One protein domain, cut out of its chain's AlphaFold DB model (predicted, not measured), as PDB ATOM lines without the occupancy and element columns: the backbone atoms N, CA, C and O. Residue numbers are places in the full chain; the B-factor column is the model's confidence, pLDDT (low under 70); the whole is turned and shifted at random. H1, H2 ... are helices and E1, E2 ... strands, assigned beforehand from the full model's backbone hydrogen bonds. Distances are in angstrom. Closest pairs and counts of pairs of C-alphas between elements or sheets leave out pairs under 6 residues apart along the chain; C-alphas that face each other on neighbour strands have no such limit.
ATOM      1  N   GLY A 228     115.475 112.773 168.252       87.56
ATOM      2  CA  GLY A 228     116.331 112.411 169.380       87.56
ATOM      3  C   GLY A 228     115.737 111.342 170.299       87.56
ATOM      4  O   GLY A 228     116.428 110.869 171.195       87.56
ATOM      5  N   LYS A 229     114.472 110.954 170.099       87.00
ATOM      6  CA  LYS A 229     113.811 109.873 170.840       87.00
ATOM      7  C   LYS A 229     113.719 108.565 170.048       87.00
ATOM      8  O   LYS A 229     113.099 107.614 170.522       87.00
ATOM      9  N   VAL A 230     114.330 108.494 168.865       87.00
ATOM     10  CA  VAL A 230     114.441 107.268 168.069       87.00
ATOM     11  C   VAL A 230     115.913 106.894 167.946       87.00
ATOM     12  O   VAL A 230     116.674 107.546 167.236       87.00
ATOM     13  N   PHE A 231     116.310 105.829 168.632       86.00
ATOM     14  CA  PHE A 231     117.687 105.350 168.667       86.00
ATOM     15  C   PHE A 231     117.809 104.129 167.774       86.00
ATOM     16  O   PHE A 231     117.179 103.112 168.043       86.00
ATOM     17  N   VAL A 232     118.610 104.211 166.719       82.19
ATOM     18  CA  VAL A 232     118.845 103.073 165.828       82.19
ATOM     19  C   VAL A 232     120.239 102.533 166.089       82.19
ATOM     20  O   VAL A 232     121.220 103.250 165.907       82.19
ATOM     21  N   VAL A 233     120.319 101.282 166.539       80.56
ATOM     22  CA  VAL A 233     121.576 100.580 166.811       80.56
ATOM     23  C   VAL A 233     121.496  99.212 166.146       80.56
ATOM     24  O   VAL A 233     120.592  98.426 166.433       80.56
ATOM     25  N   ASN A 234     122.444  98.927 165.252       82.75
ATOM     26  CA  ASN A 234     122.457  97.716 164.431       82.75
ATOM     27  C   ASN A 234     121.121  97.537 163.678       82.75
ATOM     28  O   ASN A 234     120.673  98.433 162.960       82.75
ATOM     29  N   ASP A 235     120.468  96.391 163.864       83.00
ATOM     30  CA  ASP A 235     119.199  96.033 163.235       83.00
ATOM     31  C   ASP A 235     117.981  96.305 164.141       83.00
ATOM     32  O   ASP A 235     116.902  95.762 163.907       83.00
ATOM     33  N   ILE A 236     118.116  97.151 165.171       78.56
ATOM     34  CA  ILE A 236     117.023  97.506 166.088       78.56
ATOM     35  C   ILE A 236     116.886  99.030 166.190       78.56
ATOM     36  O   ILE A 236     117.852  99.744 166.450       78.56
ATOM     37  N   ALA A 237     115.661  99.535 166.038       82.94
ATOM     38  CA  ALA A 237     115.305 100.904 166.396       82.94
ATOM     39  C   ALA A 237     114.507 100.916 167.703       82.94
ATOM     40  O   ALA A 237     113.431 100.334 167.783       82.94
ATOM     41  N   ILE A 238     115.007 101.594 168.726       82.19
ATOM     42  CA  ILE A 238     114.307 101.811 169.989       82.19
ATOM     43  C   ILE A 238     113.639 103.177 169.932       82.19
ATOM     44  O   ILE A 238     114.301 104.212 169.876       82.19
ATOM     45  N   VAL A 239     112.311 103.179 169.978       82.00
ATOM     46  CA  VAL A 239     111.508 104.402 169.993       82.00
ATOM     47  C   VAL A 239     111.073 104.661 171.421       82.00
ATOM     48  O   VAL A 239     110.422 103.821 172.044       82.00
ATOM     49  N   VAL A 240     111.463 105.811 171.953       79.56
ATOM     50  CA  VAL A 240     111.195 106.200 173.331       79.56
ATOM     51  C   VAL A 240     110.074 107.222 173.341       79.56
ATOM     52  O   VAL A 240     110.205 108.325 172.825       79.56
ATOM     53  N   PHE A 241     108.967 106.867 173.970       74.38
ATOM     54  CA  PHE A 241     107.896 107.800 174.251       74.38
ATOM     55  C   PHE A 241     108.004 108.244 175.702       74.38
ATOM     56  O   PHE A 241     107.841 107.451 176.632       74.38
ATOM     57  N   GLU A 242     108.288 109.527 175.875       67.94
ATOM     58  CA  GLU A 242     108.294 110.185 177.184       67.94
ATOM     59  C   GLU A 242     106.904 110.702 177.558       67.94
ATOM     60  O   GLU A 242     106.626 110.912 178.732       67.94
ATOM     61  N   TRP A 243     106.011 110.809 176.569       59.69
ATOM     62  CA  TRP A 243     104.622 111.195 176.759       59.69
ATOM     63  C   TRP A 243     103.693 110.275 175.952       59.69
ATOM     64  O   TRP A 243     103.754 110.208 174.720       59.69
ATOM     65  N   THR A 244     102.834 109.515 176.639       55.62
ATOM     66  CA  THR A 244     101.843 108.624 176.003       55.62
ATOM     67  C   THR A 244     100.505 108.656 176.729       55.62
ATOM     68  O   THR A 244     100.417 109.091 177.873       55.62
ATOM     69  N   LYS A 245      99.465 108.109 176.084       50.72
ATOM     70  CA  LYS A 245      98.096 107.996 176.619       50.72
ATOM     71  C   LYS A 245      98.019 107.402 178.034       50.72
ATOM     72  O   LYS A 245      97.100 107.747 178.761       50.72
ATOM     73  N   THR A 246      98.954 106.530 178.413       41.91
ATOM     74  CA  THR A 246      98.972 105.792 179.692       41.91
ATOM     75  C   THR A 246     100.131 106.194 180.611       41.91
ATOM     76  O   THR A 246     100.412 105.500 181.587       41.91
ATOM     77  N   ILE A 247     100.853 107.267 180.265       50.56
ATOM     78  CA  ILE A 247     102.021 107.771 180.994       50.56
ATOM     79  C   ILE A 247     102.013 109.297 180.881       50.56
ATOM     80  O   ILE A 247     102.733 109.881 180.070       50.56
ATOM     81  N   GLN A 248     101.130 109.927 181.650       46.34
ATOM     82  CA  GLN A 248     100.923 111.376 181.606       46.34
ATOM     83  C   GLN A 248     101.675 112.094 182.737       46.34
ATOM     84  O   GLN A 248     102.104 113.225 182.542       46.34
ATOM     85  N   HIS A 249     101.963 111.396 183.842       46.41
ATOM     86  CA  HIS A 249     102.730 111.902 184.990       46.41
ATOM     87  C   HIS A 249     104.244 111.611 184.912       46.41
ATOM     88  O   HIS A 249     104.953 111.709 185.905       46.41
ATOM     89  N   GLY A 250     104.763 111.200 183.746       51.09
ATOM     90  CA  GLY A 250     106.201 110.932 183.559       51.09
ATOM     91  C   GLY A 250     106.760 109.738 184.350       51.09
ATOM     92  O   GLY A 250     107.965 109.502 184.327       51.09
ATOM     93  N   GLU A 251     105.896 108.953 185.000       47.44
ATOM     94  CA  GLU A 251     106.252 107.859 185.922       47.44
ATOM     95  C   GLU A 251     107.096 106.739 185.285       47.44
ATOM     96  O   GLU A 251     107.774 105.988 185.983       47.44
ATOM     97  N   ARG A 252     107.070 106.597 183.950       57.97
ATOM     98  CA  ARG A 252     107.859 105.604 183.197       57.97
ATOM     99  C   ARG A 252     108.079 106.040 181.746       57.97
ATOM    100  O   ARG A 252     107.248 106.721 181.171       57.97
ATOM    101  N   ARG A 253     109.164 105.612 181.092       66.50
ATOM    102  CA  ARG A 253     109.355 105.820 179.638       66.50
ATOM    103  C   ARG A 253     108.875 104.588 178.872       66.50
ATOM    104  O   ARG A 253     109.402 103.500 179.102       66.50
ATOM    105  N   LEU A 254     107.926 104.736 177.943       66.38
ATOM    106  CA  LEU A 254     107.540 103.629 177.060       66.38
ATOM    107  C   LEU A 254     108.611 103.471 175.982       66.38
ATOM    108  O   LEU A 254     108.770 104.334 175.124       66.38
ATOM    109  N   LYS A 255     109.345 102.360 176.018       73.94
ATOM    110  CA  LYS A 255     110.344 102.017 175.003       73.94
ATOM    111  C   LYS A 255     109.784 100.931 174.104       73.94
ATOM    112  O   LYS A 255     109.349  99.891 174.591       73.94
ATOM    113  N   ILE A 256     109.802 101.170 172.802       69.06
ATOM    114  CA  ILE A 256     109.304 100.224 171.811       69.06
ATOM    115  C   ILE A 256     110.459  99.821 170.905       69.06
ATOM    116  O   ILE A 256     110.910 100.647 170.107       69.06
ATOM    117  N   PRO A 257     110.948  98.574 171.017       74.44
ATOM    118  CA  PRO A 257     111.908  98.047 170.069       74.44
ATOM    119  C   PRO A 257     111.197  97.704 168.755       74.44
ATOM    120  O   PRO A 257     110.176  97.015 168.726       74.44
ATOM    121  N   LEU A 258     111.755  98.185 167.654       71.75
ATOM    122  CA  LEU A 258     111.425  97.790 166.296       71.75
ATOM    123  C   LEU A 258     112.604  97.015 165.732       71.75
ATOM    124  O   LEU A 258     113.705  97.549 165.632       71.75
ATOM    125  N   VAL A 259     112.362  95.775 165.334       77.25
ATOM    126  CA  VAL A 259     113.376  94.948 164.684       77.25
ATOM    127  C   VAL A 259     113.328  95.213 163.182       77.25
ATOM    128  O   VAL A 259     112.253  95.294 162.579       77.25
ATOM    129  N   LYS A 260     114.495  95.396 162.568       79.94
ATOM    130  CA  LYS A 260     114.629  95.498 161.119       79.94
ATOM    131  C   LYS A 260     114.170  94.189 160.487       79.94
ATOM    132  O   LYS A 260     114.420  93.109 161.005       79.94
ATOM    133  N   ILE A 261     113.516  94.300 159.341       77.88
ATOM    134  CA  ILE A 261     113.021  93.169 158.562       77.88
ATOM    135  C   ILE A 261     113.887  93.123 157.297       77.88
ATOM    136  O   ILE A 261     113.663  93.940 156.395       77.88
ATOM    137  N   PRO A 262     114.917  92.257 157.239       79.75
ATOM    138  CA  PRO A 262     115.821  92.183 156.096       79.75
ATOM    139  C   PRO A 262     115.058  91.933 154.791       79.75
ATOM    140  O   PRO A 262     114.087  91.182 154.766       79.75
ATOM    141  N   GLY A 263     115.459  92.606 153.711       77.38
ATOM    142  CA  GLY A 263     114.846  92.457 152.383       77.38
ATOM    143  C   GLY A 263     113.440  93.055 152.216       77.38
ATOM    144  O   GLY A 263     112.978  93.203 151.089       77.38
ATOM    145  N   SER A 264     112.761  93.463 153.295       75.88
ATOM    146  CA  SER A 264     111.414  94.032 153.197       75.88
ATOM    147  C   SER A 264     111.441  95.516 152.831       75.88
ATOM    148  O   SER A 264     111.961  96.354 153.573       75.88
ATOM    149  N   VAL A 265     110.781  95.869 151.725       70.69
ATOM    150  CA  VAL A 265     110.511  97.270 151.342       70.69
ATOM    151  C   VAL A 265     109.576  97.983 152.328       70.69
ATOM    152  O   VAL A 265     109.539  99.209 152.357       70.69
ATOM    153  N   LEU A 266     108.864  97.215 153.160       65.62
ATOM    154  CA  LEU A 266     107.971  97.699 154.213       65.62
ATOM    155  C   LEU A 266     108.643  97.720 155.598       65.62
ATOM    156  O   LEU A 266     107.972  97.868 156.618       65.62
ATOM    157  N   CYS A 267     109.966  97.550 155.667       73.31
ATOM    158  CA  CYS A 267     110.674  97.587 156.937       73.31
ATOM    159  C   CYS A 267     110.660  99.011 157.539       73.31
ATOM    160  O   CYS A 267     111.199  99.935 156.920       73.31
ATOM    161  N   PRO A 268     110.145  99.206 158.768       71.56
ATOM    162  CA  PRO A 268     110.065 100.520 159.408       71.56
ATOM    163  C   PRO A 268     111.432 101.108 159.718       71.56
ATOM    164  O   PRO A 268     111.643 102.294 159.506       71.56
ATOM    165  N   VAL A 269     112.364 100.283 160.204       80.94
ATOM    166  CA  VAL A 269     113.722 100.711 160.563       80.94
ATOM    167  C   VAL A 269     114.427 101.242 159.315       80.94
ATOM    168  O   VAL A 269     114.945 102.357 159.311       80.94
ATOM    169  N   SER A 270     114.354 100.490 158.214       83.44
ATOM    170  CA  SER A 270     114.911 100.896 156.922       83.44
ATOM    171  C   SER A 270     114.223 102.139 156.350       83.44
ATOM    172  O   SER A 270     114.897 103.003 155.788       83.44
ATOM    173  N   ALA A 271     112.900 102.252 156.484       80.25
ATOM    174  CA  ALA A 271     112.145 103.409 156.009       80.25
ATOM    175  C   ALA A 271     112.451 104.679 156.823       80.25
ATOM    176  O   ALA A 271     112.670 105.737 156.232       80.25
ATOM    177  N   TYR A 272     112.558 104.572 158.153       83.38
ATOM    178  CA  TYR A 272     112.942 105.683 159.027       83.38
ATOM    179  C   TYR A 272     114.341 106.188 158.689       83.38
ATOM    180  O   TYR A 272     114.514 107.372 158.410       83.38
ATOM    181  N   ASN A 273     115.318 105.279 158.621       85.75
ATOM    182  CA  ASN A 273     116.696 105.626 158.280       85.75
ATOM    183  C   ASN A 273     116.770 106.316 156.915       85.75
ATOM    184  O   ASN A 273     117.411 107.354 156.780       85.75
ATOM    185  N   ARG A 274     116.043 105.800 155.916       84.88
ATOM    186  CA  ARG A 274     115.976 106.407 154.582       84.88
ATOM    187  C   ARG A 274     115.394 107.819 154.611       84.88
ATOM    188  O   ARG A 274     115.921 108.700 153.935       84.88
ATOM    189  N   MET A 275     114.322 108.040 155.372       85.75
ATOM    190  CA  MET A 275     113.751 109.374 155.565       85.75
ATOM    191  C   MET A 275     114.766 110.309 156.232       85.75
ATOM    192  O   MET A 275     114.957 111.425 155.757       85.75
ATOM    193  N   CYS A 276     115.447 109.856 157.287       86.62
ATOM    194  CA  CYS A 276     116.456 110.646 157.986       86.62
ATOM    195  C   CYS A 276     117.635 111.032 157.083       86.62
ATOM    196  O   CYS A 276     118.064 112.182 157.139       86.62
ATOM    197  N   SER A 277     118.103 110.120 156.223       87.06
ATOM    198  CA  SER A 277     119.170 110.396 155.250       87.06
ATOM    199  C   SER A 277     118.737 111.363 154.147       87.06
ATOM    200  O   SER A 277     119.521 112.214 153.741       87.06
ATOM    201  N   LYS A 278     117.496 111.255 153.649       86.56
ATOM    202  CA  LYS A 278     116.982 112.137 152.585       86.56
ATOM    203  C   LYS A 278     116.574 113.519 153.086       86.56
ATOM    204  O   LYS A 278     116.614 114.478 152.324       86.56
ATOM    205  N   ILE A 279     116.131 113.609 154.336       87.06
ATOM    206  CA  ILE A 279     115.647 114.840 154.959       87.06
ATOM    207  C   ILE A 279     116.397 115.017 156.286       87.06
ATOM    208  O   ILE A 279     115.891 114.590 157.331       87.06
ATOM    209  N   PRO A 280     117.607 115.602 156.280       89.12
ATOM    210  CA  PRO A 280     118.337 115.908 157.506       89.12
ATOM    211  C   PRO A 280     117.558 116.905 158.374       89.12
ATOM    212  O   PRO A 280     116.999 117.875 157.868       89.12
ATOM    213  N   ALA A 281     117.499 116.657 159.682       88.81
ATOM    214  CA  ALA A 281     116.858 117.538 160.659       88.81
ATOM    215  C   ALA A 281     117.481 117.312 162.044       88.81
ATOM    216  O   ALA A 281     118.067 116.254 162.285       88.81
ATOM    217  N   SER A 282     117.350 118.289 162.945       91.62
ATOM    218  CA  SER A 282     117.918 118.220 164.298       91.62
ATOM    219  C   SER A 282     117.227 117.170 165.176       91.62
ATOM    220  O   SER A 282     116.110 116.735 164.891       91.62
ATOM    221  N   ASN A 283     117.860 116.805 166.293       89.81
ATOM    222  CA  ASN A 283     117.288 115.868 167.268       89.81
ATOM    223  C   ASN A 283     115.982 116.377 167.901       89.81
ATOM    224  O   ASN A 283     115.093 115.578 168.188       89.81
ATOM    225  N   ASP A 284     115.840 117.694 168.053       90.00
ATOM    226  CA  ASP A 284     114.626 118.333 168.577       90.00
ATOM    227  C   ASP A 284     113.523 118.482 167.520       90.00
ATOM    228  O   ASP A 284     112.389 118.835 167.843       90.00
ATOM    229  N   SER A 285     113.831 118.200 166.251       89.38
ATOM    230  CA  SER A 285     112.833 118.227 165.186       89.38
ATOM    231  C   SER A 285     111.823 117.084 165.354       89.38
ATOM    232  O   SER A 285     112.178 116.014 165.870       89.38
ATOM    233  N   PRO A 286     110.581 117.257 164.864       88.88
ATOM    234  CA  PRO A 286     109.599 116.183 164.817       88.88
ATOM    235  C   PRO A 286     110.196 114.920 164.185       88.88
ATOM    236  O   PRO A 286     110.945 115.001 163.206       88.88
ATOM    237  N   ALA A 287     109.854 113.747 164.718       87.00
ATOM    238  CA  ALA A 287     110.368 112.482 164.197       87.00
ATOM    239  C   ALA A 287     110.031 112.307 162.707       87.00
ATOM    240  O   ALA A 287     110.864 111.833 161.939       87.00
ATOM    241  N   PHE A 288     108.849 112.773 162.288       86.62
ATOM    242  CA  PHE A 288     108.375 112.726 160.908       86.62
ATOM    243  C   PHE A 288     108.235 114.139 160.343       86.62
ATOM    244  O   PHE A 288     107.378 114.916 160.768       86.62
ATOM    245  N   VAL A 289     109.070 114.462 159.358       85.25
ATOM    246  CA  VAL A 289     109.111 115.773 158.700       85.25
ATOM    247  C   VAL A 289     109.056 115.618 157.190       85.25
ATOM    248  O   VAL A 289     109.554 114.640 156.634       85.25
ATOM    249  N   MET A 290     108.480 116.612 156.527       83.56
ATOM    250  CA  MET A 290     108.478 116.739 155.076       83.56
ATOM    251  C   MET A 290     108.987 118.121 154.664       83.56
ATOM    252  O   MET A 290     108.828 119.097 155.398       83.56
ATOM    253  N   SER A 291     109.582 118.213 153.476       81.06
ATOM    254  CA  SER A 291     109.955 119.502 152.891       81.06
ATOM    255  C   SER A 291     108.755 120.101 152.158       81.06
ATOM    256  O   SER A 291     108.192 119.479 151.256       81.06
ATOM    257  N   LYS A 292     108.344 121.309 152.547       79.88
ATOM    258  CA  LYS A 292     107.291 122.085 151.884       79.88
ATOM    259  C   LYS A 292     107.813 123.496 151.629       79.88
ATOM    260  O   LYS A 292     108.106 124.220 152.573       79.88
ATOM    261  N   LYS A 293     107.913 123.896 150.354       80.75
ATOM    262  CA  LYS A 293     108.461 125.207 149.935       80.75
ATOM    263  C   LYS A 293     109.829 125.508 150.578       80.75
ATOM    264  O   LYS A 293     110.023 126.570 151.160       80.75
ATOM    265  N   SER A 294     110.734 124.529 150.547       79.00
ATOM    266  CA  SER A 294     112.081 124.612 151.140       79.00
ATOM    267  C   SER A 294     112.126 124.798 152.664       79.00
ATOM    268  O   SER A 294     113.192 125.055 153.216       79.00
ATOM    269  N   LYS A 295     110.996 124.635 153.367       83.25
ATOM    270  CA  LYS A 295     110.927 124.595 154.833       83.25
ATOM    271  C   LYS A 295     110.567 123.192 155.305       83.25
ATOM    272  O   LYS A 295     109.687 122.544 154.735       83.25
ATOM    273  N   LEU A 296     111.228 122.737 156.364       84.94
ATOM    274  CA  LEU A 296     110.866 121.497 157.042       84.94
ATOM    275  C   LEU A 296     109.626 121.738 157.894       84.94
ATOM    276  O   LEU A 296     109.605 122.636 158.733       84.94
ATOM    277  N   VAL A 297     108.592 120.934 157.671       87.06
ATOM    278  CA  VAL A 297     107.358 120.963 158.458       87.06
ATOM    279  C   VAL A 297     107.068 119.569 159.008       87.06
ATOM    280  O   VAL A 297     107.356 118.580 158.324       87.06
ATOM    281  N   PRO A 298     106.509 119.455 160.226       87.12
ATOM    282  CA  PRO A 298     106.040 118.170 160.724       87.12
ATOM    283  C   PRO A 298     104.975 117.614 159.788       87.12
ATOM    284  O   PRO A 298     104.104 118.350 159.312       87.12
ATOM    285  N   VAL A 299     105.018 116.303 159.581       84.75
ATOM    286  CA  VAL A 299     103.872 115.590 159.023       84.75
ATOM    287  C   VAL A 299     102.741 115.690 160.035       84.75
ATOM    288  O   VAL A 299     102.933 115.337 161.193       84.75
ATOM    289  N   THR A 300     101.577 116.179 159.617       84.56
ATOM    290  CA  THR A 300     100.415 116.305 160.501       84.56
ATOM    291  C   THR A 300      99.548 115.055 160.480       84.56
ATOM    292  O   THR A 300      99.583 114.250 159.543       84.56
ATOM    293  N   TYR A 301      98.699 114.916 161.496       76.44
ATOM    294  CA  TYR A 301      97.724 113.835 161.573       76.44
ATOM    295  C   TYR A 301      96.821 113.760 160.330       76.44
ATOM    296  O   TYR A 301      96.617 112.678 159.777       76.44
ATOM    297  N   ALA A 302      96.337 114.905 159.839       79.38
ATOM    298  CA  ALA A 302      95.500 114.970 158.641       79.38
ATOM    299  C   ALA A 302      96.249 114.492 157.384       79.38
ATOM    300  O   ALA A 302      95.708 113.727 156.586       79.38
ATOM    301  N   GLN A 303      97.514 114.895 157.226       80.31
ATOM    302  CA  GLN A 303      98.352 114.459 156.107       80.31
ATOM    303  C   GLN A 303      98.597 112.949 156.143       80.31
ATOM    304  O   GLN A 303      98.442 112.273 155.124       80.31
ATOM    305  N   PHE A 304      98.914 112.415 157.322       75.88
ATOM    306  CA  PHE A 304      99.075 110.980 157.520       75.88
ATOM    307  C   PHE A 304      97.787 110.217 157.189       75.88
ATOM    308  O   PHE A 304      97.819 109.253 156.425       75.88
ATOM    309  N   GLN A 305      96.642 110.671 157.704       74.44
ATOM    310  CA  GLN A 305      95.358 110.013 157.480       74.44
ATOM    311  C   GLN A 305      94.954 110.023 156.000       74.44
ATOM    312  O   GLN A 305      94.498 109.001 155.487       74.44
ATOM    313  N   ASN A 306      95.179 111.128 155.288       79.38
ATOM    314  CA  ASN A 306      94.907 111.223 153.851       79.38
ATOM    315  C   ASN A 306      95.805 110.289 153.032       79.38
ATOM    316  O   ASN A 306      95.326 109.588 152.138       79.38
ATOM    317  N   LYS A 307      97.101 110.225 153.357       76.00
ATOM    318  CA  LYS A 307      98.041 109.325 152.681       76.00
ATOM    319  C   LYS A 307      97.700 107.857 152.946       76.00
ATOM    320  O   LYS A 307      97.694 107.065 152.008       76.00
ATOM    321  N   LEU A 308      97.347 107.510 154.183       71.75
ATOM    322  CA  LEU A 308      96.887 106.172 154.549       71.75
ATOM    323  C   LEU A 308      95.657 105.757 153.732       71.75
ATOM    324  O   LEU A 308      95.653 104.689 153.125       71.75
ATOM    325  N   LYS A 309      94.645 106.628 153.658       75.81
ATOM    326  CA  LYS A 309      93.453 106.390 152.835       75.81
ATOM    327  C   LYS A 309      93.810 106.151 151.365       75.81
ATOM    328  O   LYS A 309      93.323 105.195 150.773       75.81
ATOM    329  N   SER A 310      94.710 106.960 150.802       77.81
ATOM    330  CA  SER A 310      95.180 106.793 149.420       77.81
ATOM    331  C   SER A 310      95.886 105.452 149.189       77.81
ATOM    332  O   SER A 310      95.640 104.794 148.181       77.81
ATOM    333  N   VAL A 311      96.737 105.007 150.121       69.25
ATOM    334  CA  VAL A 311      97.414 103.703 150.022       69.25
ATOM    335  C   VAL A 311      96.403 102.558 150.084       69.25
ATOM    336  O   VAL A 311      96.478 101.638 149.279       69.25
ATOM    337  N   ILE A 312      95.419 102.633 150.982       66.12
ATOM    338  CA  ILE A 312      94.367 101.616 151.115       66.12
ATOM    339  C   ILE A 312      93.512 101.543 149.848       66.12
ATOM    340  O   ILE A 312      93.231 100.444 149.369       66.12
ATOM    341  N   GLN A 313      93.192 102.692 149.250       76.94
ATOM    342  CA  GLN A 313      92.474 102.751 147.978       76.94
ATOM    343  C   GLN A 313      93.207 101.978 146.877       76.94
ATOM    344  O   GLN A 313      92.592 101.210 146.142       76.94
ATOM    345  N   LYS A 314      94.539 102.115 146.803       74.19
ATOM    346  CA  LYS A 314      95.378 101.382 145.840       74.19
ATOM    347  C   LYS A 314      95.391  99.869 146.067       74.19
ATOM    348  O   LYS A 314      95.737  99.131 145.154       74.19
ATOM    349  N   THR A 315      95.004  99.399 147.253       69.38
ATOM    350  CA  THR A 315      94.848  97.964 147.544       69.38
ATOM    351  C   THR A 315      93.467  97.410 147.172       69.38
ATOM    352  O   THR A 315      93.178  96.261 147.490       69.38
ATOM    353  N   GLY A 316      92.599  98.209 146.533       73.81
ATOM    354  CA  GLY A 316      91.237  97.805 146.164       73.81
ATOM    355  C   GLY A 316      90.264  97.738 147.346       73.81
ATOM    356  O   GLY A 316      89.200  97.138 147.239       73.81
ATOM    357  N   ARG A 317      90.625  98.329 148.492       66.62
ATOM    358  CA  ARG A 317      89.811  98.356 149.717       66.62
ATOM    359  C   ARG A 317      89.189  99.736 149.908       66.62
ATOM    360  O   ARG A 317      89.816 100.738 149.571       66.62
ATOM    361  N   ASP A 318      87.993  99.793 150.497       68.06
ATOM    362  CA  ASP A 318      87.320 101.060 150.813       68.06
ATOM    363  C   ASP A 318      88.126 101.873 151.849       68.06
ATOM    364  O   ASP A 318      88.235 101.442 152.998       68.06
ATOM    365  N   PRO A 319      88.650 103.063 151.505       65.25
ATOM    366  CA  PRO A 319      89.427 103.892 152.424       65.25
ATOM    367  C   PRO A 319      88.643 104.413 153.630       65.25
ATOM    368  O   PRO A 319      89.252 104.786 154.632       65.25
ATOM    369  N   ASN A 320      87.312 104.486 153.551       69.44
ATOM    370  CA  ASN A 320      86.481 104.991 154.646       69.44
ATOM    371  C   ASN A 320      86.263 103.953 155.749       69.44
ATOM    372  O   ASN A 320      85.990 104.322 156.891       69.44
ATOM    373  N   SER A 321      86.490 102.679 155.436       54.44
ATOM    374  CA  SER A 321      86.498 101.578 156.400       54.44
ATOM    375  C   SER A 321      87.766 101.537 157.271       54.44
ATOM    376  O   SER A 321      87.859 100.728 158.194       54.44
ATOM    377  N   TYR A 322      88.748 102.412 157.016       52.22
ATOM    378  CA  TYR A 322      90.028 102.426 157.719       52.22
ATOM    379  C   TYR A 322      90.411 103.830 158.186       52.22
ATOM    380  O   TYR A 322      90.213 104.844 157.519       52.22
ATOM    381  N   SER A 323      91.045 103.890 159.349       60.41
ATOM    382  CA  SER A 323      91.668 105.104 159.864       60.41
ATOM    383  C   SER A 323      93.006 104.765 160.510       60.41
ATOM    384  O   SER A 323      93.343 103.599 160.699       60.41
ATOM    385  N   SER A 324      93.776 105.776 160.901       51.38
ATOM    386  CA  SER A 324      94.945 105.588 161.773       51.38
ATOM    387  C   SER A 324      94.581 104.798 163.044       51.38
ATOM    388  O   SER A 324      95.371 103.991 163.524       51.38
ATOM    389  N   HIS A 325      93.349 104.941 163.545       50.91
ATOM    390  CA  HIS A 325      92.818 104.165 164.663       50.91
ATOM    391  C   HIS A 325      92.598 102.678 164.355       50.91
ATOM    392  O   HIS A 325      92.349 101.922 165.289       50.91
ATOM    393  N   SER A 326      92.684 102.242 163.100       42.34
ATOM    394  CA  SER A 326      92.597 100.828 162.727       42.34
ATOM    395  C   SER A 326      93.905 100.065 163.006       42.34
ATOM    396  O   SER A 326      93.902  98.841 163.003       42.34
ATOM    397  N   PHE A 327      95.017 100.754 163.311       47.25
ATOM    398  CA  PHE A 327      96.366 100.160 163.405       47.25
ATOM    399  C   PHE A 327      96.980 100.258 164.817       47.25
ATOM    400  O   PHE A 327      98.157 100.542 164.991       47.25
ATOM    401  N   ARG A 328      96.160 100.031 165.851       48.62
ATOM    402  CA  ARG A 328      96.343 100.451 167.262       48.62
ATOM    403  C   ARG A 328      97.535  99.954 168.070       48.62
ATOM    404  O   ARG A 328      97.706 100.428 169.191       48.62
ATOM    405  N   ARG A 329      98.376  99.061 167.564       43.62
ATOM    406  CA  ARG A 329      99.628  98.752 168.264       43.62
ATOM    407  C   ARG A 329     100.681  99.747 167.785       43.62
ATOM    408  O   ARG A 329     100.841  99.942 166.585       43.62
ATOM    409  N   VAL A 330     101.395 100.383 168.714       41.00
ATOM    410  CA  VAL A 330     102.398 101.412 168.383       41.00
ATOM    411  C   VAL A 330     103.443 100.880 167.396       41.00
ATOM    412  O   VAL A 330     103.897 101.632 166.547       41.00
ATOM    413  N   VAL A 331     103.738  99.576 167.424       38.75
ATOM    414  CA  VAL A 331     104.606  98.895 166.451       38.75
ATOM    415  C   VAL A 331     104.001  98.884 165.028       38.75
ATOM    416  O   VAL A 331     104.651  99.429 164.141       38.75
ATOM    417  N   PRO A 332     102.787  98.351 164.766       41.44
ATOM    418  CA  PRO A 332     102.058  98.514 163.504       41.44
ATOM    419  C   PRO A 332     101.823  99.951 163.055       41.44
ATOM    420  O   PRO A 332     101.907 100.211 161.865       41.44
ATOM    421  N   LEU A 333     101.550 100.887 163.967       44.22
ATOM    422  CA  LEU A 333     101.309 102.287 163.612       44.22
ATOM    423  C   LEU A 333     102.616 103.010 163.263       44.22
ATOM    424  O   LEU A 333     102.623 103.779 162.310       44.22
ATOM    425  N   LEU A 334     103.735 102.715 163.945       46.97
ATOM    426  CA  LEU A 334     105.062 103.137 163.487       46.97
ATOM    427  C   LEU A 334     105.412 102.488 162.155       46.97
ATOM    428  O   LEU A 334     105.880 103.199 161.279       46.97
ATOM    429  N   HIS A 335     105.159 101.184 161.986       46.34
ATOM    430  CA  HIS A 335     105.324 100.507 160.700       46.34
ATOM    431  C   HIS A 335     104.581 101.257 159.607       46.34
ATOM    432  O   HIS A 335     105.210 101.667 158.646       46.34
ATOM    433  N   LEU A 336     103.296 101.545 159.809       47.69
ATOM    434  CA  LEU A 336     102.454 102.243 158.849       47.69
ATOM    435  C   LEU A 336     102.916 103.674 158.566       47.69
ATOM    436  O   LEU A 336     102.980 104.068 157.412       47.69
ATOM    437  N   VAL A 337     103.222 104.466 159.598       50.66
ATOM    438  CA  VAL A 337     103.694 105.853 159.440       50.66
ATOM    439  C   VAL A 337     105.015 105.863 158.669       50.66
ATOM    440  O   VAL A 337     105.182 106.648 157.738       50.66
ATOM    441  N   LEU A 338     105.915 104.935 158.988       52.06
ATOM    442  CA  LEU A 338     107.213 104.798 158.338       52.06
ATOM    443  C   LEU A 338     107.105 104.293 156.901       52.06
ATOM    444  O   LEU A 338     107.805 104.798 156.031       52.06
ATOM    445  N   THR A 339     106.202 103.359 156.613       44.78
ATOM    446  CA  THR A 339     106.012 102.840 155.253       44.78
ATOM    447  C   THR A 339     105.157 103.745 154.377       44.78
ATOM    448  O   THR A 339     105.422 103.864 153.187       44.78
ATOM    449  N   CYS A 340     104.141 104.414 154.926       41.81
ATOM    450  CA  CYS A 340     103.223 105.244 154.143       41.81
ATOM    451  C   CYS A 340     103.778 106.636 153.829       41.81
ATOM    452  O   CYS A 340     103.286 107.259 152.897       41.81
ATOM    453  N   LEU A 341     104.765 107.144 154.577       46.78
ATOM    454  CA  LEU A 341     105.383 108.450 154.300       46.78
ATOM    455  C   LEU A 341     106.614 108.365 153.385       46.78
ATOM    456  O   LEU A 341     107.075 109.396 152.900       46.78
ATOM    457  N   VAL A 342     107.138 107.159 153.148       39.59
ATOM    458  CA  VAL A 342     108.399 106.925 152.415       39.59
ATOM    459  C   VAL A 342     108.173 106.236 151.053       39.59
ATOM    460  O   VAL A 342     109.117 106.115 150.269       39.59
TER     461      VAL A 342
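AT A GLANCE: This is residues 228 to 342 of the 343 residues of an uncharacterized protein of Mytilus coruscus (UniProt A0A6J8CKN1). A three-stranded antiparallel sheet, E1 E2 E3, has helix H1 running across it, while helix H3 lies nearest the middle of the domain, between H1 and helix H2, and grazes the sheet with its residues 330 to 335. H2 lies on the side of H3 away from that sheet, and a separate small hairpin, E4 and E5, lies farthest from the middle. The printed part has 115 residues, with five named strands and three named helices in the order E1 E2 E3 H1 E4 E5 H2 H3, a mixed class of helices and strands. It is compact, with a radius of gyration of the C-alphas of 14.8 A, and its rounded outline spans 41 by 34 by 31 A.

HOW THE PARTS SIT: Begin with E1, residues 230 to 233, E2, residues 236 to 241, and E3, residues 254 to 259, which form a meander, each strand the antiparallel neighbour of the one before. Look at N 231 and O 238, 2.9 A apart and within hydrogen-bond range between E1 and E2, then at N 258 and O 237, 2.7 A, between E2 and E3. H1, residues 268 to 278, is on this sheet at a height of 10.6 A, over E2 and only just over E1, on which 3 of its C-alphas fall; on the local plane it runs across the strands, at 79 degrees to E2. The closest C-alphas of H1 and E2 are those of Val 269 and Ala 237, 6.0 A. E4, residues 289 to 292, and E5, residues 295 to 298, form a hairpin, with N 290 and O 297 within range at 2.9 A. H3, residues 330 to 340, touches H1 at a steep tilt of 45 degrees, the same way, with the closest C-alphas, of Pro 268 and His 335, 4.9 A apart. H2, residues 301 to 314, touches H3, closest at the C-alphas of Leu 308 and Cys 340, 6.4 A; they are only just about perpendicular, at 71 degrees. H1 and H2 are apart. In H1, H2 and H3 every O i to N i+4 pair is within hydrogen-bond range.

IN THESE COORDINATES: Find C-alpha 230 at (114.441, 107.268, 168.069), where E1 begins. E2 and E3 measure 16.0 A and 16.2 A from first to last C-alpha, H1 15.1 A and H2 20.2 A. H3 runs 14.8 A to C-alpha 340 at (103.223, 105.244, 154.143).

THE WHOLE: The two C-alphas farthest apart are those of Glu 251 and Gly 316, 43.7 A. The printed part has no cut; the links E2 to E3, 12 residues, and H2 to H3, 15 residues, are long. Mean pLDDT of the printed part is 70.8, and residues 242 to 254 and 317 to 342 are among those under 70.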